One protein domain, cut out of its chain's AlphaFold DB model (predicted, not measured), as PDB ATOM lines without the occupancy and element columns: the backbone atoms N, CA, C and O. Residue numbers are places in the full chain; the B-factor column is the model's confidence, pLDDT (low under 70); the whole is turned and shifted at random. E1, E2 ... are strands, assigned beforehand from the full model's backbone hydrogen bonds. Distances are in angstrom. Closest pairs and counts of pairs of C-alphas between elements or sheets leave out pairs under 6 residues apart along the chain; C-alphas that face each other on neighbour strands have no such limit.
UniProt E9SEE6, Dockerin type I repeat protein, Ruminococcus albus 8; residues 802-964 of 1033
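This is residues 802 to 964 of the 1033 residues of the protein "Dockerin type I repeat protein" of Ruminococcus albus 8 (UniProt E9SEE6). Two lobes stand side by side: residues 890 to 964 form a sandwich of the sheets E12 E10 E16 E14 and E11 E13 E15, the first curled like part of a barrel. Residues 802 to 886 form a looser lobe, with the twisted sheet E5 E4 E7 E8 on one side, the short pair E3 and E6 on another, and the pair E2 and E9 where the lobes meet. The 163 printed residues have no named helix and sixteen named strands, E1 to E16 in order; the class is all strand, with under half of the residues, 75, in named strands. In the orders given, E5 E4 E7 E8 and E11 E13 E15 are antiparallel and E12 E10 E16 E14 is mixed. The whole is compact, with a radius of gyration of the C-alphas of 16.7 A, and flat, spanning 48 by 40 by 21 A.

Start at E1, residues 805 to 807, which pairs with no named strand; a short antiparallel pairing joins it to residues 825 to 826. E2, residues 812 to 815, is parallel to its neighbour E9, residues 883 to 886, with N 886 and O 814 2.9 A apart, within hydrogen-bond range. E3, residues 820 to 823, is antiparallel to E6, residues 851 to 854, with N 820 and O 854 at 2.8 A. Next comes the strongly twisted sheet of E5, residues 840 to 845, E4, 832 to 837, E7, 862 to 867, and E8, 875 to 877. E4 and E5 are a hairpin, with N 845 and O 833 at 2.8 A; E7 and E8 are another, with N 866 and O 876 at 2.8 A; between E4 and E7, N 834 and O 865 are at 2.8 A. E4 and E6 are apart. Look then at the sandwich, two sheets face to face, 8.7 A centre to centre where they face. One sheet holds E12, residues 911 to 913, E10, 890 to 895, E16, 958 to 963, and E14, 931 to 934; N 891 and O 912 at 2.9 A join E12 and E10, N 960 and O 894 at 2.9 A E10 and E16, and N 961 and O 933 at 2.8 A E16 and E14. The other holds E11, 899 to 903, E13, 917 to 922, and E15, 948 to 952, with N 900 and O 921 at 2.9 A and N 920 and O 949 at 2.8 A. The closest C-alphas of E2 and E12, those of Gly 812 and Ser 911, are 5.0 A apart.

Find C-alpha 805 at (-16.101, -5.316, 21.722), where E1 begins. From C-alpha 832 at (-18.741, -10.989, 34.209), E4 runs 17.1 A; E7 runs 16.6 A, E10 16.9 A and E13 16.8 A. E16 runs 16.1 A to C-alpha 963 at (-17.689, 5.275, -2.816).

The C-alphas farthest apart, those of Asp 871 and Gly 937, are 49.9 A from each other. The printed part has no cut; the link E14 to E15, 13 residues, is long. The mean pLDDT of the printed part is 90.8, and no printed residue is under 70.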
ATOM      1  N   ARG A 802      -6.393  -8.743  21.113       80.69
ATOM      2  CA  ARG A 802      -6.795  -8.031  22.334       80.69
ATOM      3  C   ARG A 802      -8.274  -8.292  22.664       80.69
ATOM      4  O   ARG A 802      -9.075  -8.336  21.728       80.69
ATOM      5  N   PRO A 803      -8.668  -8.423  23.946       84.25
ATOM      6  CA  PRO A 803     -10.082  -8.441  24.316       84.25
ATOM      7  C   PRO A 803     -10.717  -7.101  23.940       84.25
ATOM      8  O   PRO A 803     -10.235  -6.043  24.344       84.25
ATOM      9  N   ALA A 804     -11.778  -7.155  23.139       88.50
ATOM     10  CA  ALA A 804     -12.468  -5.993  22.592       88.50
ATOM     11  C   ALA A 804     -13.963  -6.282  22.383       88.50
ATOM     12  O   ALA A 804     -14.381  -7.439  22.232       88.50
ATOM     13  N   PHE A 805     -14.769  -5.224  22.308       90.75
ATOM     14  CA  PHE A 805     -16.101  -5.316  21.722       90.75
ATOM     15  C   PHE A 805     -15.943  -5.514  20.206       90.75
ATOM     16  O   PHE A 805     -15.320  -4.715  19.518       90.75
ATOM     17  N   SER A 806     -16.476  -6.615  19.678       88.75
ATOM     18  CA  SER A 806     -16.539  -6.866  18.231       88.75
ATOM     19  C   SER A 806     -17.734  -6.169  17.578       88.75
ATOM     20  O   SER A 806     -17.769  -6.022  16.359       88.75
ATOM     21  N   VAL A 807     -18.719  -5.765  18.387       89.38
ATOM     22  CA  VAL A 807     -19.793  -4.829  18.036       89.38
ATOM     23  C   VAL A 807     -20.005  -3.926  19.249       89.38
ATOM     24  O   VAL A 807     -20.429  -4.411  20.297       89.38
ATOM     25  N   GLU A 808     -19.700  -2.637  19.116       91.06
ATOM     26  CA  GLU A 808     -19.923  -1.635  20.166       91.06
ATOM     27  C   GLU A 808     -21.431  -1.401  20.413       91.06
ATOM     28  O   GLU A 808     -22.210  -1.383  19.452       91.06
ATOM     29  N   PRO A 809     -21.871  -1.192  21.670       92.56
ATOM     30  CA  PRO A 809     -23.231  -0.767  21.975       92.56
ATOM     31  C   PRO A 809     -23.507   0.629  21.402       92.56
ATOM     32  O   PRO A 809     -22.896   1.619  21.796       92.56
ATOM     33  N   MET A 810     -24.471   0.718  20.486       90.62
ATOM     34  CA  MET A 810     -24.895   1.988  19.890       90.62
ATOM     35  C   MET A 810     -26.121   2.552  20.611       90.62
ATOM     36  O   MET A 810     -27.130   1.862  20.765       90.62
ATOM     37  N   GLY A 811     -26.046   3.821  21.009       92.06
ATOM     38  CA  GLY A 811     -27.134   4.550  21.652       92.06
ATOM     39  C   GLY A 811     -28.214   5.017  20.679       92.06
ATOM     40  O   GLY A 811     -28.264   4.614  19.509       92.06
ATOM     41  N   GLY A 812     -29.087   5.896  21.167       93.25
ATOM     42  CA  GLY A 812     -30.099   6.542  20.340       93.25
ATOM     43  C   GLY A 812     -31.295   7.090  21.111       93.25
ATOM     44  O   GLY A 812     -31.246   7.349  22.316       93.25
ATOM     45  N   TYR A 813     -32.397   7.256  20.386       92.25
ATOM     46  CA  TYR A 813     -33.649   7.783  20.908       92.25
ATOM     47  C   TYR A 813     -34.677   6.672  21.131       92.25
ATOM     48  O   TYR A 813     -34.781   5.732  20.341       92.25
ATOM     49  N   ALA A 814     -35.494   6.823  22.173       91.44
ATOM     50  CA  ALA A 814     -36.667   5.989  22.431       91.44
ATOM     51  C   ALA A 814     -37.939   6.842  22.591       91.44
ATOM     52  O   ALA A 814     -37.867   7.976  23.078       91.44
ATOM     53  N   PRO A 815     -39.123   6.325  22.209       90.31
ATOM     54  CA  PRO A 815     -40.393   6.968  22.526       90.31
ATOM     55  C   PRO A 815     -40.576   7.116  24.043       90.31
ATOM     56  O   PRO A 815     -40.262   6.206  24.807       90.31
ATOM     57  N   THR A 816     -41.122   8.246  24.495       86.31
ATOM     58  CA  THR A 816     -41.373   8.491  25.927       86.31
ATOM     59  C   THR A 816     -42.228   7.379  26.552       86.31
ATOM     60  O   THR A 816     -43.424   7.278  26.272       86.31
ATOM     61  N   GLY A 817     -41.633   6.588  27.450       84.44
ATOM     62  CA  GLY A 817     -42.292   5.463  28.129       84.44
ATOM     63  C   GLY A 817     -42.032   4.083  27.509       84.44
ATOM     64  O   GLY A 817     -42.602   3.104  27.990       84.44
ATOM     65  N   GLU A 818     -41.180   3.993  26.488       91.25
ATOM     66  CA  GLU A 818     -40.639   2.742  25.947       91.25
ATOM     67  C   GLU A 818     -39.139   2.622  26.263       91.25
ATOM     68  O   GLU A 818     -38.439   3.626  26.387       91.25
ATOM     69  N   ASN A 819     -38.637   1.389  26.383       91.81
ATOM     70  CA  ASN A 819     -37.209   1.129  26.573       91.81
ATOM     71  C   ASN A 819     -36.500   1.025  25.216       91.81
ATOM     72  O   ASN A 819     -37.009   0.363  24.307       91.81
ATOM     73  N   LEU A 820     -35.279   1.556  25.103       93.12
ATOM     74  CA  LEU A 820     -34.392   1.227  23.987       93.12
ATOM     75  C   LEU A 820     -33.673  -0.094  24.275       93.12
ATOM     76  O   LEU A 820     -33.092  -0.272  25.348       93.12
ATOM     77  N   LYS A 821     -33.694  -1.019  23.311       94.25
ATOM     78  CA  LYS A 821     -32.855  -2.219  23.342       94.25
ATOM     79  C   LYS A 821     -31.502  -1.892  22.714       94.25
ATOM     80  O   LYS A 821     -31.426  -1.674  21.508       94.25
ATOM     81  N   ILE A 822     -30.459  -1.914  23.531       94.56
ATOM     82  CA  ILE A 822     -29.059  -1.803  23.118       94.56
ATOM     83  C   ILE A 822     -28.516  -3.215  22.895       94.56
ATOM     84  O   ILE A 822     -28.836  -4.115  23.675       94.56
ATOM     85  N   GLU A 823     -27.717  -3.421  21.850       94.81
ATOM     86  CA  GLU A 823     -27.082  -4.704  21.510       94.81
ATOM     87  C   GLU A 823     -25.574  -4.509  21.308       94.81
ATOM     88  O   GLU A 823     -25.158  -3.465  20.817       94.81
ATOM     89  N   TRP A 824     -24.770  -5.501  21.693       95.19
ATOM     90  CA  TRP A 824     -23.310  -5.513  21.534       95.19
ATOM     91  C   TRP A 824     -22.800  -6.947  21.370       95.19
ATOM     92  O   TRP A 824     -23.525  -7.917  21.613       95.19
ATOM     93  N   ASP A 825     -21.536  -7.092  20.987       94.44
ATOM     94  CA  ASP A 825     -20.843  -8.380  20.974       94.44
ATOM     95  C   ASP A 825     -19.359  -8.199  21.318       94.44
ATOM     96  O   ASP A 825     -18.801  -7.120  21.122       94.44
ATOM     97  N   THR A 826     -18.710  -9.248  21.814       92.38
ATOM     98  CA  THR A 826     -17.295  -9.263  22.216       92.38
ATOM     99  C   THR A 826     -16.524 -10.325  21.438       92.38
ATOM    100  O   THR A 826     -17.057 -11.392  21.130       92.38
ATOM    101  N   ASN A 827     -15.243 -10.073  21.144       89.06
ATOM    102  CA  ASN A 827     -14.384 -11.085  20.512       89.06
ATOM    103  C   ASN A 827     -13.925 -12.183  21.495       89.06
ATOM    104  O   ASN A 827     -13.499 -13.252  21.070       89.06
ATOM    105  N   PHE A 828     -14.062 -11.942  22.800       87.88
ATOM    106  CA  PHE A 828     -13.846 -12.895  23.885       87.88
ATOM    107  C   PHE A 828     -15.180 -13.319  24.516       87.88
ATOM    108  O   PHE A 828     -16.229 -12.725  24.259       87.88
ATOM    109  N   LYS A 829     -15.147 -14.336  25.380       89.88
ATOM    110  CA  LYS A 829     -16.293 -14.745  26.202       89.88
ATOM    111  C   LYS A 829     -16.161 -14.119  27.599       89.88
ATOM    112  O   LYS A 829     -15.282 -14.564  28.335       89.88
ATOM    113  N   PRO A 830     -17.009 -13.155  28.000       91.75
ATOM    114  CA  PRO A 830     -16.880 -12.539  29.315       91.75
ATOM    115  C   PRO A 830     -17.186 -13.530  30.444       91.75
ATOM    116  O   PRO A 830     -18.042 -14.410  30.291       91.75
ATOM    117  N   VAL A 831     -16.525 -13.365  31.592       91.94
ATOM    118  CA  VAL A 831     -16.869 -14.073  32.843       91.94
ATOM    119  C   VAL A 831     -17.873 -13.283  33.685       91.94
ATOM    120  O   VAL A 831     -18.690 -13.869  34.393       91.94
ATOM    121  N   LYS A 832     -17.865 -11.954  33.539       94.19
ATOM    122  CA  LYS A 832     -18.741 -10.989  34.209       94.19
ATOM    123  C   LYS A 832     -18.979  -9.801  33.273       94.19
ATOM    124  O   LYS A 832     -18.109  -9.454  32.476       94.19
ATOM    125  N   GLN A 833     -20.151  -9.178  33.363       97.25
ATOM    126  CA  GLN A 833     -20.446  -7.915  32.682       97.25
ATOM    127  C   GLN A 833     -21.178  -6.966  33.634       97.25
ATOM    128  O   GLN A 833     -21.964  -7.409  34.471       97.25
ATOM    129  N   GLU A 834     -20.968  -5.663  33.494       97.81
ATOM    130  CA  GLU A 834     -21.616  -4.625  34.298       97.81
ATOM    131  C   GLU A 834     -22.198  -3.523  33.416       97.81
ATOM    132  O   GLU A 834     -21.637  -3.172  32.379       97.81
ATOM    133  N   LEU A 835     -23.320  -2.953  33.858       97.94
ATOM    134  CA  LEU A 835     -23.875  -1.719  33.315       97.94
ATOM    135  C   LEU A 835     -23.513  -0.560  34.242       97.94
ATOM    136  O   LEU A 835     -23.874  -0.573  35.424       97.94
ATOM    137  N   TRP A 836     -22.887   0.460  33.670       97.56
ATOM    138  CA  TRP A 836     -22.592   1.736  34.311       97.56
ATOM    139  C   TRP A 836     -23.424   2.851  33.668       97.56
ATOM    140  O   TRP A 836     -23.797   2.757  32.497       97.56
ATOM    141  N   ALA A 837     -23.748   3.882  34.447       96.06
ATOM    142  CA  ALA A 837     -24.503   5.066  34.040       96.06
ATOM    143  C   ALA A 837     -23.904   6.296  34.728       96.06
ATOM    144  O   ALA A 837     -23.734   6.264  35.945       96.06
ATOM    145  N   ASP A 838     -23.563   7.349  33.982       94.12
ATOM    146  CA  ASP A 838     -22.924   8.569  34.507       94.12
ATOM    147  C   ASP A 838     -21.733   8.273  35.449       94.12
ATOM    148  O   ASP A 838     -21.604   8.836  36.538       94.12
ATOM    149  N   ASN A 839     -20.868   7.334  35.044       92.88
ATOM    150  CA  ASN A 839     -19.724   6.822  35.818       92.88
ATOM    151  C   ASN A 839     -20.069   6.177  37.181       92.88
ATOM    152  O   ASN A 839     -19.192   6.005  38.028       92.88
ATOM    153  N   ALA A 840     -21.320   5.754  37.387       96.12
ATOM    154  CA  ALA A 840     -21.758   4.972  38.539       96.12
ATOM    155  C   ALA A 840     -22.229   3.563  38.134       96.12
ATOM    156  O   ALA A 840     -22.970   3.385  37.166       96.12
ATOM    157  N   PHE A 841     -21.843   2.551  38.914       96.31
ATOM    158  CA  PHE A 841     -22.335   1.181  38.757       96.31
ATOM    159  C   PHE A 841     -23.858   1.118  38.956       96.31
ATOM    160  O   PHE A 841     -24.375   1.533  39.996       96.31
ATOM    161  N   VAL A 842     -24.575   0.545  37.984       96.38
ATOM    162  CA  VAL A 842     -26.036   0.365  38.039       96.38
ATOM    163  C   VAL A 842     -26.398  -1.053  38.463       96.38
ATOM    164  O   VAL A 842     -27.187  -1.247  39.391       96.38
ATOM    165  N   LYS A 843     -25.883  -2.053  37.740       96.75
ATOM    166  CA  LYS A 843     -26.173  -3.476  37.967       96.75
ATOM    167  C   LYS A 843     -25.173  -4.376  37.249       96.75
ATOM    168  O   LYS A 843     -24.689  -4.050  36.168       96.75
ATOM    169  N   GLU A 844     -24.987  -5.569  37.799       97.44
ATOM    170  CA  GLU A 844     -24.358  -6.679  37.089       97.44
ATOM    171  C   GLU A 844     -25.305  -7.206  35.992       97.44
ATOM    172  O   GLU A 844     -26.529  -7.292  36.171       97.44
ATOM    173  N   LEU A 845     -24.735  -7.536  34.841       97.12
ATOM    174  CA  LEU A 845     -25.383  -8.206  33.722       97.12
ATOM    175  C   LEU A 845     -24.947  -9.675  33.698       97.12
ATOM    176  O   LEU A 845     -23.945 -10.063  34.294       97.12
ATOM    177  N   LYS A 846     -25.679 -10.525  32.974       96.00
ATOM    178  CA  LYS A 846     -25.195 -11.892  32.750       96.00
ATOM    179  C   LYS A 846     -23.892 -11.854  31.953       96.00
ATOM    180  O   LYS A 846     -23.788 -11.093  30.998       96.00
ATOM    181  N   ALA A 847     -22.962 -12.745  32.280       93.25
ATOM    182  CA  ALA A 847     -21.703 -12.914  31.559       93.25
ATOM    183  C   ALA A 847     -21.888 -13.133  30.039       93.25
ATOM    184  O   ALA A 847     -21.093 -12.651  29.242       93.25
ATOM    185  N   ASP A 848     -22.974 -13.803  29.633       93.75
ATOM    186  CA  ASP A 848     -23.354 -14.060  28.236       93.75
ATOM    187  C   ASP A 848     -24.345 -13.032  27.648       93.75
ATOM    188  O   ASP A 848     -24.938 -13.273  26.593       93.75
ATOM    189  N   ALA A 849     -24.558 -11.890  28.313       96.81
ATOM    190  CA  ALA A 849     -25.424 -10.835  27.800       96.81
ATOM    191  C   ALA A 849     -24.842 -10.209  26.522       96.81
ATOM    192  O   ALA A 849     -23.672  -9.843  26.469       96.81
ATOM    193  N   LYS A 850     -25.698 -10.060  25.509       97.00
ATOM    194  CA  LYS A 850     -25.426  -9.333  24.254       97.00
ATOM    195  C   LYS A 850     -26.419  -8.192  24.008       97.00
ATOM    196  O   LYS A 850     -26.493  -7.638  22.917       97.00
ATOM    197  N   SER A 851     -27.264  -7.903  24.999       97.12
ATOM    198  CA  SER A 851     -28.253  -6.831  24.921       97.12
ATOM    199  C   SER A 851     -28.804  -6.433  26.287       97.12
ATOM    200  O   SER A 851     -28.975  -7.295  27.155       97.12
ATOM    201  N   VAL A 852     -29.201  -5.169  26.436       96.88
ATOM    202  CA  VAL A 852     -29.915  -4.641  27.606       96.88
ATOM    203  C   VAL A 852     -31.018  -3.681  27.160       96.88
ATOM    204  O   VAL A 852     -30.873  -2.974  26.168       96.88
ATOM    205  N   GLU A 853     -32.134  -3.670  27.886       95.62
ATOM    206  CA  GLU A 853     -33.187  -2.663  27.733       95.62
ATOM    207  C   GLU A 853     -32.997  -1.552  28.773       95.62
ATOM    208  O   GLU A 853     -32.805  -1.848  29.960       95.62
ATOM    209  N   LEU A 854     -33.045  -0.295  28.324       95.19
ATOM    210  CA  LEU A 854     -32.823   0.912  29.130       95.19
ATOM    211  C   LEU A 854     -33.935   1.935  28.881       95.19
ATOM    212  O   LEU A 854     -34.387   2.089  27.748       95.19
ATOM    213  N   ASP A 855     -34.342   2.652  29.925       89.94
ATOM    214  CA  ASP A 855     -35.389   3.680  29.865       89.94
ATOM    215  C   ASP A 855     -34.848   5.104  29.631       89.94
ATOM    216  O   ASP A 855     -35.622   6.001  29.307       89.94
ATOM    217  N   GLY A 856     -33.537   5.334  29.783       88.44
ATOM    218  CA  GLY A 856     -32.909   6.648  29.601       88.44
ATOM    219  C   GLY A 856     -33.311   7.702  30.641       88.44
ATOM    220  O   GLY A 856     -33.070   8.894  30.439       88.44
ATOM    221  N   ILE A 857     -33.974   7.319  31.739       88.38
ATOM    222  CA  ILE A 857     -34.564   8.295  32.666       88.38
ATOM    223  C   ILE A 857     -33.490   8.865  33.596       88.38
ATOM    224  O   ILE A 857     -33.099   8.241  34.577       88.38
ATOM    225  N   GLY A 858     -33.086  10.109  33.325       86.12
ATOM    226  CA  GLY A 858     -32.184  10.867  34.197       86.12
ATOM    227  C   GLY A 858     -30.730  10.399  34.152       86.12
ATOM    228  O   GLY A 858     -30.026  10.586  35.138       86.12
ATOM    229  N   VAL A 859     -30.317   9.800  33.032       91.06
ATOM    230  CA  VAL A 859     -28.944   9.366  32.751       91.06
ATOM    231  C   VAL A 859     -28.437  10.091  31.506       91.06
ATOM    232  O   VAL A 859     -29.169  10.168  30.517       91.06
ATOM    233  N   ASN A 860     -27.206  10.606  31.523       90.25
ATOM    234  CA  ASN A 860     -26.612  11.273  30.357       90.25
ATOM    235  C   ASN A 860     -25.903  10.264  29.447       90.25
ATOM    236  O   ASN A 860     -26.122  10.273  28.235       90.25
ATOM    237  N   ASN A 861     -25.099   9.372  30.030       92.94
ATOM    238  CA  ASN A 861     -24.432   8.289  29.309       92.94
ATOM    239  C   ASN A 861     -24.431   6.962  30.079       92.94
ATOM    240  O   ASN A 861     -24.584   6.905  31.297       92.94
ATOM    241  N   TYR A 862     -24.244   5.887  29.325       95.56
ATOM    242  CA  TYR A 862     -24.082   4.519  29.783       95.56
ATOM    243  C   TYR A 862     -22.781   3.934  29.231       95.56
ATOM    244  O   TYR A 862     -22.284   4.362  28.187       95.56
ATOM    245  N   GLN A 863     -22.277   2.906  29.908       96.38
ATOM    246  CA  GLN A 863     -21.143   2.102  29.459       96.38
ATOM    247  C   GLN A 863     -21.358   0.635  29.852       96.38
ATOM    248  O   GLN A 863     -21.912   0.346  30.919       96.38
ATOM    249  N   ILE A 864     -20.931  -0.295  28.994       97.75
ATOM    250  CA  ILE A 864     -20.826  -1.718  29.331       97.75
ATOM    251  C   ILE A 864     -19.373  -2.014  29.689       97.75
ATOM    252  O   ILE A 864     -18.462  -1.699  28.923       97.75
ATOM    253  N   VAL A 865     -19.159  -2.651  30.837       97.19
ATOM    254  CA  VAL A 865     -17.841  -3.140  31.259       97.19
ATOM    255  C   VAL A 865     -17.865  -4.662  31.201       97.19
ATOM    256  O   VAL A 865     -18.667  -5.294  31.890       97.19
ATOM    257  N   SER A 866     -17.016  -5.254  30.365       95.19
ATOM    258  CA  SER A 866     -16.949  -6.698  30.122       95.19
ATOM    259  C   SER A 866     -15.615  -7.257  30.602       95.19
ATOM    260  O   SER A 866     -14.565  -6.865  30.100       95.19
ATOM    261  N   TYR A 867     -15.655  -8.193  31.547       92.06
ATOM    262  CA  TYR A 867     -14.468  -8.790  32.160       92.06
ATOM    263  C   TYR A 867     -14.095 -10.089  31.445       92.06
ATOM    264  O   TYR A 867     -14.953 -10.964  31.289       92.06
ATOM    265  N   TYR A 868     -12.843 -10.219  31.002       88.00
ATOM    266  CA  TYR A 868     -12.339 -11.443  30.360       88.00
ATOM    267  C   TYR A 868     -11.771 -12.469  31.354       88.00
ATOM    268  O   TYR A 868     -11.615 -13.627  30.973       88.00
ATOM    269  N   ASP A 869     -11.527 -12.079  32.606       85.19
ATOM    270  CA  ASP A 869     -11.111 -12.942  33.719       85.19
ATOM    271  C   ASP A 869     -11.772 -12.497  35.050       85.19
ATOM    272  O   ASP A 869     -12.494 -11.499  35.098       85.19
ATOM    273  N   ASP A 870     -11.590 -13.261  36.131       83.88
ATOM    274  CA  ASP A 870     -12.119 -12.940  37.465       83.88
ATOM    275  C   ASP A 870     -11.363 -11.773  38.162       83.88
ATOM    276  O   ASP A 870     -11.849 -11.254  39.172       83.88
ATOM    277  N   ASP A 871     -10.197 -11.335  37.659       81.62
ATOM    278  CA  ASP A 871      -9.467 -10.158  38.172       81.62
ATOM    279  C   ASP A 871     -10.171  -8.832  37.801       81.62
ATOM    280  O   ASP A 871     -10.537  -8.603  36.647       81.62
ATOM    281  N   GLU A 872     -10.316  -7.904  38.755       79.12
ATOM    282  CA  GLU A 872     -10.966  -6.597  38.537       79.12
ATOM    283  C   GLU A 872     -10.244  -5.706  37.501       79.12
ATOM    284  O   GLU A 872     -10.861  -4.807  36.929       79.12
ATOM    285  N   ASN A 873      -8.963  -5.962  37.216       81.88
ATOM    286  CA  ASN A 873      -8.184  -5.266  36.187       81.88
ATOM    287  C   ASN A 873      -8.380  -5.860  34.778       81.88
ATOM    288  O   ASN A 873      -7.914  -5.279  33.798       81.88
ATOM    289  N   SER A 874      -9.079  -6.994  34.646       85.75
ATOM    290  CA  SER A 874      -9.317  -7.700  33.374       85.75
ATOM    291  C   SER A 874     -10.535  -7.173  32.592       85.75
ATOM    292  O   SER A 874     -11.255  -7.911  31.916       85.75
ATOM    293  N   ALA A 875     -10.799  -5.871  32.691       90.00
ATOM    294  CA  ALA A 875     -11.967  -5.228  32.100       90.00
ATOM    295  C   ALA A 875     -11.690  -4.649  30.703       90.00
ATOM    296  O   ALA A 875     -10.664  -4.013  30.462       90.00
ATOM    297  N   VAL A 876     -12.666  -4.795  29.806       90.88
ATOM    298  CA  VAL A 876     -12.817  -3.985  28.592       90.88
ATOM    299  C   VAL A 876     -14.026  -3.083  28.768       90.88
ATOM    300  O   VAL A 876     -15.104  -3.539  29.147       90.88
ATOM    301  N   PHE A 877     -13.846  -1.813  28.445       94.38
ATOM    302  CA  PHE A 877     -14.885  -0.798  28.483       94.38
ATOM    303  C   PHE A 877     -15.421  -0.596  27.069       94.38
ATOM    304  O   PHE A 877     -14.628  -0.478  26.135       94.38
ATOM    305  N   SER A 878     -16.743  -0.565  26.903       95.00
ATOM    306  CA  SER A 878     -17.341  -0.104  25.651       95.00
ATOM    307  C   SER A 878     -17.106   1.393  25.472       95.00
ATOM    308  O   SER A 878     -16.838   2.119  26.439       95.00
ATOM    309  N   ALA A 879     -17.334   1.893  24.264       90.81
ATOM    310  CA  ALA A 879     -17.611   3.312  24.092       90.81
ATOM    311  C   ALA A 879     -18.824   3.745  24.940       90.81
ATOM    312  O   ALA A 879     -19.697   2.935  25.285       90.81
ATOM    313  N   TYR A 880     -18.878   5.032  25.280       92.56
ATOM    314  CA  TYR A 880     -20.051   5.619  25.920       92.56
ATOM    315  C   TYR A 880     -21.199   5.751  24.915       92.56
ATOM    316  O   TYR A 880     -21.005   6.170  23.771       92.56
ATOM    317  N   PHE A 881     -22.412   5.445  25.363       93.44
ATOM    318  CA  PHE A 881     -23.633   5.553  24.565       93.44
ATOM    319  C   PHE A 881     -24.774   6.147  25.396       93.44
ATOM    320  O   PHE A 881     -24.757   6.097  26.623       93.44
ATOM    321  N   PHE A 882     -25.793   6.705  24.745       93.00
ATOM    322  CA  PHE A 882     -26.925   7.351  25.419       93.00
ATOM    323  C   PHE A 882     -28.262   6.691  25.076       93.00
ATOM    324  O   PHE A 882     -28.406   6.025  24.048       93.00
ATOM    325  N   VAL A 883     -29.269   6.947  25.912       93.94
ATOM    326  CA  VAL A 883     -30.678   6.694  25.591       93.94
ATOM    327  C   VAL A 883     -31.471   7.952  25.917       93.94
ATOM    328  O   VAL A 883     -31.650   8.280  27.085       93.94
ATOM    329  N   LYS A 884     -31.931   8.678  24.893       91.31
ATOM    330  CA  LYS A 884     -32.717   9.913  25.061       91.31
ATOM    331  C   LYS A 884     -34.193   9.656  24.767       91.31
ATOM    332  O   LYS A 884     -34.559   9.210  23.680       91.31
ATOM    333  N   LEU A 885     -35.064   9.973  25.723       90.69
ATOM    334  CA  LEU A 885     -36.510   9.901  25.513       90.69
ATOM    335  C   LEU A 885     -37.005  11.082  24.673       90.69
ATOM    336  O   LEU A 885     -36.654  12.233  24.932       90.69
ATOM    337  N   THR A 886     -37.862  10.810  23.690       90.69
ATOM    338  CA  THR A 886     -38.465  11.844  22.840       90.69
ATOM    339  C   THR A 886     -39.928  11.553  22.495       90.69
ATOM    340  O   THR A 886     -40.436  10.440  22.642       90.69
ATOM    341  N   ASN A 887     -40.631  12.597  22.055       91.69
ATOM    342  CA  ASN A 887     -41.955  12.515  21.427       91.69
ATOM    343  C   ASN A 887     -41.905  12.853  19.924       91.69
ATOM    344  O   ASN A 887     -42.942  12.840  19.261       91.69
ATOM    345  N   ALA A 888     -40.726  13.199  19.397       93.25
ATOM    346  CA  ALA A 888     -40.513  13.407  17.971       93.25
ATOM    347  C   ALA A 888     -40.468  12.059  17.218       93.25
ATOM    348  O   ALA A 888     -40.183  11.027  17.831       93.25
ATOM    349  N   PRO A 889     -40.724  12.041  15.898       93.50
ATOM    350  CA  PRO A 889     -40.420  10.884  15.063       93.50
ATOM    351  C   PRO A 889     -38.931  10.526  15.150       93.50
ATOM    352  O   PRO A 889     -38.074  11.398  15.025       93.50
ATOM    353  N   ILE A 890     -38.643   9.241  15.360       94.25
ATOM    354  CA  ILE A 890     -37.285   8.695  15.448       94.25
ATOM    355  C   ILE A 890     -36.979   7.978  14.135       94.25
ATOM    356  O   ILE A 890     -37.756   7.121  13.704       94.25
ATOM    357  N   TYR A 891     -35.842   8.304  13.529       94.62
ATOM    358  CA  TYR A 891     -35.393   7.755  12.253       94.62
ATOM    359  C   TYR A 891     -34.111   6.946  12.434       94.62
ATOM    360  O   TYR A 891     -33.272   7.269  13.274       94.62
ATOM    361  N   LYS A 892     -33.956   5.872  11.658       93.50
ATOM    362  CA  LYS A 892     -32.822   4.947  11.794       93.50
ATOM    363  C   LYS A 892     -31.639   5.364  10.936       93.50
ATOM    364  O   LYS A 892     -31.811   5.721   9.771       93.50
ATOM    365  N   LEU A 893     -30.449   5.209  11.502       92.94
ATOM    366  CA  LEU A 893     -29.171   5.340  10.814       92.94
ATOM    367  C   LEU A 893     -28.662   3.947  10.438       92.94
ATOM    368  O   LEU A 893     -28.741   3.003  11.227       92.94
ATOM    369  N   LYS A 894     -28.176   3.795   9.206       91.44
ATOM    370  CA  LYS A 894     -27.559   2.564   8.701       91.44
ATOM    371  C   LYS A 894     -26.410   2.908   7.777       91.44
ATOM    372  O   LYS A 894     -26.508   3.849   6.994       91.44
ATOM    373  N   ALA A 895     -25.379   2.080   7.793       86.62
ATOM    374  CA  ALA A 895     -24.303   2.147   6.827       86.62
ATOM    375  C   ALA A 895     -23.851   0.747   6.399       86.62
ATOM    376  O   ALA A 895     -24.249  -0.265   6.984       86.62
ATOM    377  N   ASN A 896     -23.009   0.709   5.371       76.31
ATOM    378  CA  ASN A 896     -22.149  -0.441   5.106       76.31
ATOM    379  C   ASN A 896     -21.088  -0.604   6.220       76.31
ATOM    380  O   ASN A 896     -21.021   0.187   7.158       76.31
ATOM    381  N   LYS A 897     -20.265  -1.656   6.115       76.56
ATOM    382  CA  LYS A 897     -19.147  -1.923   7.036       76.56
ATOM    383  C   LYS A 897     -18.207  -0.707   7.140       76.56
ATOM    384  O   LYS A 897     -18.061   0.033   6.170       76.56
ATOM    385  N   ASP A 898     -17.542  -0.585   8.288       83.88
ATOM    386  CA  ASP A 898     -16.460   0.376   8.549       83.88
ATOM    387  C   ASP A 898     -16.910   1.853   8.579       83.88
ATOM    388  O   ASP A 898     -16.136   2.754   8.279       83.88
ATOM    389  N   VAL A 899     -18.163   2.104   8.977       87.69
ATOM    390  CA  VAL A 899     -18.748   3.444   9.155       87.69
ATOM    391  C   VAL A 899     -19.381   3.561  10.540       87.69
ATOM    392  O   VAL A 899     -20.106   2.660  10.968       87.69
ATOM    393  N   ILE A 900     -19.143   4.687  11.211       88.75
ATOM    394  CA  ILE A 900     -19.653   5.003  12.549       88.75
ATOM    395  C   ILE A 900     -20.419   6.330  12.508       88.75
ATOM    396  O   ILE A 900     -20.014   7.261  11.817       88.75
ATOM    397  N   PHE A 901     -21.521   6.410  13.260       92.50
ATOM    398  CA  PHE A 901     -22.336   7.614  13.432       92.50
ATOM    399  C   PHE A 901     -22.237   8.135  14.864       92.50
ATOM    400  O   PHE A 901     -22.371   7.351  15.809       92.50
ATOM    401  N   TYR A 902     -22.121   9.450  15.015       91.81
ATOM    402  CA  TYR A 902     -22.121  10.148  16.295       91.81
ATOM    403  C   TYR A 902     -23.260  11.169  16.325       91.81
ATOM    404  O   TYR A 902     -23.642  11.725  15.295       91.81
ATOM    405  N   ASN A 903     -23.822  11.415  17.505       89.38
ATOM    406  CA  ASN A 903     -24.680  12.578  17.710       89.38
ATOM    407  C   ASN A 903     -23.832  13.824  18.033       89.38
ATOM    408  O   ASN A 903     -22.639  13.712  18.306       89.38
ATOM    409  N   SER A 904     -24.472  14.992  18.113       83.94
ATOM    410  CA  SER A 904     -23.825  16.273  18.451       83.94
ATOM    411  C   SER A 904     -23.100  16.333  19.807       83.94
ATOM    412  O   SER A 904     -22.451  17.334  20.094       83.94
ATOM    413  N   ASP A 905     -23.248  15.315  20.661       83.56
ATOM    414  CA  ASP A 905     -22.556  15.210  21.952       83.56
ATOM    415  C   ASP A 905     -21.354  14.236  21.891       83.56
ATOM    416  O   ASP A 905     -20.774  13.913  22.925       83.56
ATOM    417  N   GLY A 906     -21.006  13.722  20.703       84.50
ATOM    418  CA  GLY A 906     -19.877  12.809  20.493       84.50
ATOM    419  C   GLY A 906     -20.139  11.335  20.833       84.50
ATOM    420  O   GLY A 906     -19.192  10.552  20.894       84.50
ATOM    421  N   TYR A 907     -21.392  10.916  21.044       87.38
ATOM    422  CA  TYR A 907     -21.730   9.524  21.375       87.38
ATOM    423  C   TYR A 907     -22.205   8.720  20.161       87.38
ATOM    424  O   TYR A 907     -22.977   9.219  19.338       87.38
ATOM    425  N   TYR A 908     -21.847   7.432  20.108       87.94
ATOM    426  CA  TYR A 908     -22.317   6.515  19.066       87.94
ATOM    427  C   TYR A 908     -23.843   6.400  19.045       87.94
ATOM    428  O   TYR A 908     -24.471   6.096  20.066       87.94
ATOM    429  N   THR A 909     -24.444   6.571  17.865       91.31
ATOM    430  CA  THR A 909     -25.903   6.559  17.708       91.31
ATOM    431  C   THR A 909     -26.395   5.714  16.534       91.31
ATOM    432  O   THR A 909     -25.862   5.748  15.430       91.31
ATOM    433  N   SER A 910     -27.462   4.952  16.770       90.56
ATOM    434  CA  SER A 910     -28.171   4.153  15.760       90.56
ATOM    435  C   SER A 910     -29.432   4.846  15.213       90.56
ATOM    436  O   SER A 910     -30.103   4.331  14.311       90.56
ATOM    437  N   SER A 911     -29.779   6.019  15.753       93.94
ATOM    438  CA  SER A 911     -31.008   6.744  15.416       93.94
ATOM    439  C   SER A 911     -30.918   8.231  15.748       93.94
ATOM    440  O   SER A 911     -30.342   8.587  16.772       93.94
ATOM    441  N   ALA A 912     -31.587   9.072  14.970       94.50
ATOM    442  CA  ALA A 912     -31.644  10.517  15.187       94.50
ATOM    443  C   ALA A 912     -33.068  11.055  14.973       94.50
ATOM    444  O   ALA A 912     -33.946  10.347  14.456       94.50
ATOM    445  N   ILE A 913     -33.305  12.303  15.374       94.44
ATOM    446  CA  ILE A 913     -34.548  13.042  15.096       94.44
ATOM    447  C   ILE A 913     -34.350  14.036  13.941       94.44
ATOM    448  O   ILE A 913     -33.233  14.457  13.656       94.44
ATOM    449  N   GLU A 914     -35.428  14.416  13.248       94.75
ATOM    450  CA  GLU A 914     -35.355  15.386  12.139       94.75
ATOM    451  C   GLU A 914     -34.729  16.718  12.591       94.75
ATOM    452  O   GLU A 914     -35.150  17.303  13.591       94.75
ATOM    453  N   GLY A 915     -33.749  17.212  11.828       93.19
ATOM    454  CA  GLY A 915     -33.041  18.466  12.103       93.19
ATOM    455  C   GLY A 915     -31.830  18.351  13.038       93.19
ATOM    456  O   GLY A 915     -31.143  19.348  13.236       93.19
ATOM    457  N   GLU A 916     -31.550  17.173  13.598       94.00
ATOM    458  CA  GLU A 916     -30.337  16.903  14.381       94.00
ATOM    459  C   GLU A 916     -29.101  16.812  13.470       94.00
ATOM    460  O   GLU A 916     -29.179  16.247  12.377       94.00
ATOM    461  N   THR A 917     -27.959  17.353  13.904       95.00
ATOM    462  CA  THR A 917     -26.671  17.125  13.229       95.00
ATOM    463  C   THR A 917     -26.116  15.769  13.651       95.00
ATOM    464  O   THR A 917     -26.053  15.465  14.843       95.00
ATOM    465  N   VAL A 918     -25.721  14.965  12.667       95.12
ATOM    466  CA  VAL A 918     -25.092  13.656  12.850       95.12
ATOM    467  C   VAL A 918     -23.714  13.706  12.203       95.12
ATOM    468  O   VAL A 918     -23.612  13.897  10.987       95.12
ATOM    469  N   ASP A 919     -22.668  13.530  13.004       94.88
ATOM    470  CA  ASP A 919     -21.308  13.333  12.512       94.88
ATOM    471  C   ASP A 919     -21.114  11.874  12.082       94.88
ATOM    472  O   ASP A 919     -21.742  10.942  12.602       94.88
ATOM    473  N   ILE A 920     -20.250  11.663  11.097       93.12
ATOM    474  CA  ILE A 920     -20.011  10.365  10.483       93.12
ATOM    475  C   ILE A 920     -18.523  10.198  10.165       93.12
ATOM    476  O   ILE A 920     -17.886  11.087   9.601       93.12
ATOM    477  N   LEU A 921     -17.977   9.045  10.551       92.38
ATOM    478  CA  LEU A 921     -16.565   8.696  10.394       92.38
ATOM    479  C   LEU A 921     -16.439   7.370   9.650       92.38
ATOM    480  O   LEU A 921     -17.149   6.402   9.954       92.38
ATOM    481  N   PHE A 922     -15.507   7.308   8.708       90.25
ATOM    482  CA  PHE A 922     -15.054   6.060   8.114       90.25
ATOM    483  C   PHE A 922     -13.855   5.515   8.901       90.25
ATOM    484  O   PHE A 922     -12.900   6.231   9.172       90.25
ATOM    485  N   VAL A 923     -13.908   4.236   9.276       85.31
ATOM    486  CA  VAL A 923     -12.882   3.556  10.097       85.31
ATOM    487  C   VAL A 923     -12.203   2.394   9.362       85.31
ATOM    488  O   VAL A 923     -11.619   1.505   9.981       85.31
ATOM    489  N   GLY A 924     -12.315   2.360   8.032       82.56
ATOM    490  CA  GLY A 924     -11.596   1.411   7.179       82.56
ATOM    491  C   GLY A 924     -10.224   1.933   6.741       82.56
ATOM    492  O   GLY A 924      -9.761   2.975   7.193       82.56
ATOM    493  N   SER A 925      -9.568   1.219   5.821       76.81
ATOM    494  CA  SER A 925      -8.331   1.715   5.194       76.81
ATOM    495  C   SER A 925      -8.620   2.975   4.379       76.81
ATOM    496  O   SER A 925      -9.503   2.937   3.525       76.81
ATOM    497  N   TYR A 926      -7.859   4.052   4.576       72.75
ATOM    498  CA  TYR A 926      -8.033   5.315   3.846       72.75
ATOM    499  C   TYR A 926      -8.010   5.133   2.312       72.75
ATOM    500  O   TYR A 926      -8.769   5.782   1.600       72.75
ATOM    501  N   GLU A 927      -7.239   4.166   1.795       72.38
ATOM    502  CA  GLU A 927      -7.218   3.788   0.366       72.38
ATOM    503  C   GLU A 927      -8.579   3.301  -0.176       72.38
ATOM    504  O   GLU A 927      -8.834   3.345  -1.380       72.38
ATOM    505  N   ASP A 928      -9.466   2.824   0.700       78.00
ATOM    506  CA  ASP A 928     -10.821   2.388   0.364       78.00
ATOM    507  C   ASP A 928     -11.865   3.517   0.469       78.00
ATOM    508  O   ASP A 928     -13.006   3.316   0.039       78.00
ATOM    509  N   PHE A 929     -11.498   4.695   0.989       84.56
ATOM    510  CA  PHE A 929     -12.378   5.859   1.099       84.56
ATOM    511  C   PHE A 929     -12.239   6.804  -0.102       84.56
ATOM    512  O   PHE A 929     -11.140   7.157  -0.521       84.56
ATOM    513  N   GLY A 930     -13.366   7.219  -0.681       84.00
ATOM    514  CA  GLY A 930     -13.377   8.151  -1.811       84.00
ATOM    515  C   GLY A 930     -14.527   9.151  -1.824       84.00
ATOM    516  O   GLY A 930     -14.365  10.225  -2.393       84.00
ATOM    517  N   SER A 931     -15.700   8.819  -1.277       89.94
ATOM    518  CA  SER A 931     -16.721   9.813  -0.899       89.94
ATOM    519  C   SER A 931     -17.920   9.207  -0.169       89.94
ATOM    520  O   SER A 931     -18.287   8.045  -0.383       89.94
ATOM    521  N   TRP A 932     -18.588  10.039   0.626       91.94
ATOM    522  CA  TRP A 932     -19.872   9.748   1.257       91.94
ATOM    523  C   TRP A 932     -21.042   9.813   0.268       91.94
ATOM    524  O   TRP A 932     -21.200  10.778  -0.481       91.94
ATOM    525  N   VAL A 933     -21.920   8.804   0.291       89.62
ATOM    526  CA  VAL A 933     -23.160   8.783  -0.505       89.62
ATOM    527  C   VAL A 933     -24.337   8.295   0.334       89.62
ATOM    528  O   VAL A 933     -24.298   7.219   0.924       89.62
ATOM    529  N   SER A 934     -25.445   9.038   0.315       91.06
ATOM    530  CA  SER A 934     -26.739   8.531   0.784       91.06
ATOM    531  C   SER A 934     -27.453   7.777  -0.332       91.06
ATOM    532  O   SER A 934     -27.724   8.319  -1.407       91.06
ATOM    533  N   LYS A 935     -27.812   6.521  -0.065       87.81
ATOM    534  CA  LYS A 935     -28.509   5.628  -1.003       87.81
ATOM    535  C   LYS A 935     -29.905   6.133  -1.382       87.81
ATOM    536  O   LYS A 935     -30.399   5.836  -2.468       87.81
ATOM    537  N   SER A 936     -30.541   6.888  -0.490       81.75
ATOM    538  CA  SER A 936     -31.832   7.549  -0.699       81.75
ATOM    539  C   SER A 936     -31.709   8.933  -1.350       81.75
ATOM    540  O   SER A 936     -32.728   9.487  -1.758       81.75
ATOM    541  N   GLY A 937     -30.496   9.490  -1.474       84.00
ATOM    542  CA  GLY A 937     -30.243  10.794  -2.105       84.00
ATOM    543  C   GLY A 937     -30.888  11.985  -1.384       84.00
ATOM    544  O   GLY A 937     -31.094  13.030  -1.993       84.00
ATOM    545  N   ASN A 938     -31.252  11.813  -0.111       83.56
ATOM    546  CA  ASN A 938     -31.962  12.784   0.731       83.56
ATOM    547  C   ASN A 938     -31.080  13.394   1.835       83.56
ATOM    548  O   ASN A 938     -31.605  14.017   2.753       83.56
ATOM    549  N   VAL A 939     -29.767  13.179   1.760       93.00
ATOM    550  CA  VAL A 939     -28.763  13.703   2.690       93.00
ATOM    551  C   VAL A 939     -27.749  14.492   1.876       93.00
ATOM    552  O   VAL A 939     -27.261  13.991   0.862       93.00
ATOM    553  N   ASN A 940     -27.438  15.699   2.340       92.44
ATOM    554  CA  ASN A 940     -26.292  16.475   1.887       92.44
ATOM    555  C   ASN A 940     -25.249  16.409   3.005       92.44
ATOM    556  O   ASN A 940     -25.612  16.630   4.159       92.44
ATOM    557  N   PHE A 941     -24.003  16.094   2.661       93.88
ATOM    558  CA  PHE A 941     -22.870  16.155   3.583       93.88
ATOM    559  C   PHE A 941     -22.161  17.495   3.410       93.88
ATOM    560  O   PHE A 941     -22.097  18.000   2.283       93.88
ATOM    561  N   ASP A 942     -21.622  18.043   4.493       93.19
ATOM    562  CA  ASP A 942     -20.917  19.327   4.470       93.19
ATOM    563  C   ASP A 942     -19.564  19.224   3.741       93.19
ATOM    564  O   ASP A 942     -19.232  20.094   2.935       93.19
ATOM    565  N   ASP A 943     -18.846  18.111   3.926       91.69
ATOM    566  CA  ASP A 943     -17.663  17.737   3.137       91.69
ATOM    567  C   ASP A 943     -17.720  16.243   2.746       91.69
ATOM    568  O   ASP A 943     -17.389  15.378   3.559       91.69
ATOM    569  N   PRO A 944     -18.199  15.885   1.539       91.56
ATOM    570  CA  PRO A 944     -18.372  14.489   1.142       91.56
ATOM    571  C   PRO A 944     -17.071  13.776   0.741       91.56
ATOM    572  O   PRO A 944     -17.125  12.564   0.533       91.56
ATOM    573  N   GLU A 945     -15.945  14.485   0.587       89.69
ATOM    574  CA  GLU A 945     -14.644  13.926   0.165       89.69
ATOM    575  C   GLU A 945     -13.674  13.714   1.344       89.69
ATOM    576  O   GLU A 945     -12.580  13.184   1.153       89.69
ATOM    577  N   ASN A 946     -14.094  14.068   2.558       91.75
ATOM    578  CA  ASN A 946     -13.366  13.891   3.812       91.75
ATOM    579  C   ASN A 946     -13.852  12.631   4.549       91.75
ATOM    580  O   ASN A 946     -15.053  12.362   4.583       91.75
ATOM    581  N   ASP A 947     -12.944  11.840   5.126       89.50
ATOM    582  CA  ASP A 947     -13.271  10.597   5.843       89.50
ATOM    583  C   ASP A 947     -13.962  10.840   7.197       89.50
ATOM    584  O   ASP A 947     -14.584   9.924   7.743       89.50
ATOM    585  N   TYR A 948     -13.960  12.090   7.667       93.62
ATOM    586  CA  TYR A 948     -14.861  12.629   8.682       93.62
ATOM    587  C   TYR A 948     -15.759  13.727   8.091       93.62
ATOM    588  O   TYR A 948     -15.280  14.669   7.459       93.62
ATOM    589  N   THR A 949     -17.071  13.659   8.323       94.31
ATOM    590  CA  THR A 949     -18.004  14.722   7.912       94.31
ATOM    591  C   THR A 949     -19.255  14.750   8.790       94.31
ATOM    592  O   THR A 949     -19.392  13.951   9.712       94.31
ATOM    593  N   HIS A 950     -20.201  15.640   8.499       95.19
ATOM    594  CA  HIS A 950     -21.523  15.644   9.126       95.19
ATOM    595  C   HIS A 950     -22.643  15.913   8.125       95.19
ATOM    596  O   HIS A 950     -22.417  16.302   6.977       95.19
ATOM    597  N   PHE A 951     -23.873  15.666   8.573       95.06
ATOM    598  CA  PHE A 951     -25.092  16.015   7.855       95.06
ATOM    599  C   PHE A 951     -26.245  16.336   8.813       95.06
ATOM    600  O   PHE A 951     -26.289  15.869   9.951       95.06
ATOM    601  N   THR A 952     -27.235  17.094   8.336       95.44
ATOM    602  CA  THR A 952     -28.505  17.292   9.052       95.44
ATOM    603  C   THR A 952     -29.478  16.151   8.755       95.44
ATOM    604  O   THR A 952     -29.771  15.858   7.593       95.44
ATOM    605  N   MET A 953     -30.024  15.527   9.798       94.38
ATOM    606  CA  MET A 953     -30.924  14.381   9.687       94.38
ATOM    607  C   MET A 953     -32.255  14.756   8.996       94.38
ATOM    608  O   MET A 953     -32.976  15.634   9.485       94.38
ATOM    609  N   PRO A 954     -32.629  14.095   7.882       94.62
ATOM    610  CA  PRO A 954     -33.886  14.346   7.182       94.62
ATOM    611  C   PRO A 954     -35.084  13.653   7.855       94.62
ATOM    612  O   PRO A 954     -34.932  12.782   8.710       94.62
ATOM    613  N   ALA A 955     -36.296  13.966   7.387       93.50
ATOM    614  CA  ALA A 955     -37.544  13.293   7.763       93.50
ATOM    615  C   ALA A 955     -37.666  11.852   7.197       93.50
ATOM    616  O   ALA A 955     -38.602  11.535   6.454       93.50
ATOM    617  N   GLY A 956     -36.717  10.967   7.500       93.31
ATOM    618  CA  GLY A 956     -36.724   9.571   7.059       93.31
ATOM    619  C   GLY A 956     -35.489   8.784   7.496       93.31
ATOM    620  O   GLY A 956     -34.451   9.368   7.788       93.31
ATOM    621  N   ASP A 957     -35.597   7.450   7.498       94.00
ATOM    622  CA  ASP A 957     -34.444   6.553   7.673       94.00
ATOM    623  C   ASP A 957     -33.341   6.877   6.645       94.00
ATOM    624  O   ASP A 957     -33.625   7.145   5.471       94.00
ATOM    625  N   VAL A 958     -32.084   6.794   7.079       93.88
ATOM    626  CA  VAL A 958     -30.892   7.092   6.274       93.88
ATOM    627  C   VAL A 958     -30.047   5.828   6.109       93.88
ATOM    628  O   VAL A 958     -29.780   5.110   7.073       93.88
ATOM    629  N   GLU A 959     -29.614   5.555   4.876       94.12
ATOM    630  CA  GLU A 959     -28.679   4.473   4.551       94.12
ATOM    631  C   GLU A 959     -27.478   5.037   3.774       94.12
ATOM    632  O   GLU A 959     -27.631   5.516   2.645       94.12
ATOM    633  N   ILE A 960     -26.296   4.988   4.390       91.75
ATOM    634  CA  ILE A 960     -25.037   5.536   3.869       91.75
ATOM    635  C   ILE A 960     -24.177   4.438   3.236       91.75
ATOM    636  O   ILE A 960     -24.071   3.323   3.753       91.75
ATOM    637  N   ILE A 961     -23.526   4.764   2.124       89.06
ATOM    638  CA  ILE A 961     -22.542   3.916   1.449       89.06
ATOM    639  C   ILE A 961     -21.275   4.724   1.139       89.06
ATOM    640  O   ILE A 961     -21.346   5.922   0.869       89.06
ATOM    641  N   ILE A 962     -20.127   4.046   1.151       87.56
ATOM    642  CA  ILE A 962     -18.836   4.600   0.732       87.56
ATOM    643  C   ILE A 962     -18.648   4.353  -0.767       87.56
ATOM    644  O   ILE A 962     -18.727   3.207  -1.224       87.56
ATOM    645  N   ASN A 963     -18.360   5.406  -1.527       84.75
ATOM    646  CA  ASN A 963     -17.689   5.275  -2.816       84.75
ATOM    647  C   ASN A 963     -16.199   5.040  -2.565       84.75
ATOM    648  O   ASN A 963     -15.578   5.820  -1.849       84.75
ATOM    649  N   LYS A 964     -15.612   4.028  -3.209       74.25
ATOM    650  CA  LYS A 964     -14.150   3.879  -3.259       74.25
ATOM    651  C   LYS A 964     -13.527   4.955  -4.157       74.25
ATOM    652  O   LYS A 964     -14.175   5.352  -5.136       74.25
TER     653      LYS A 964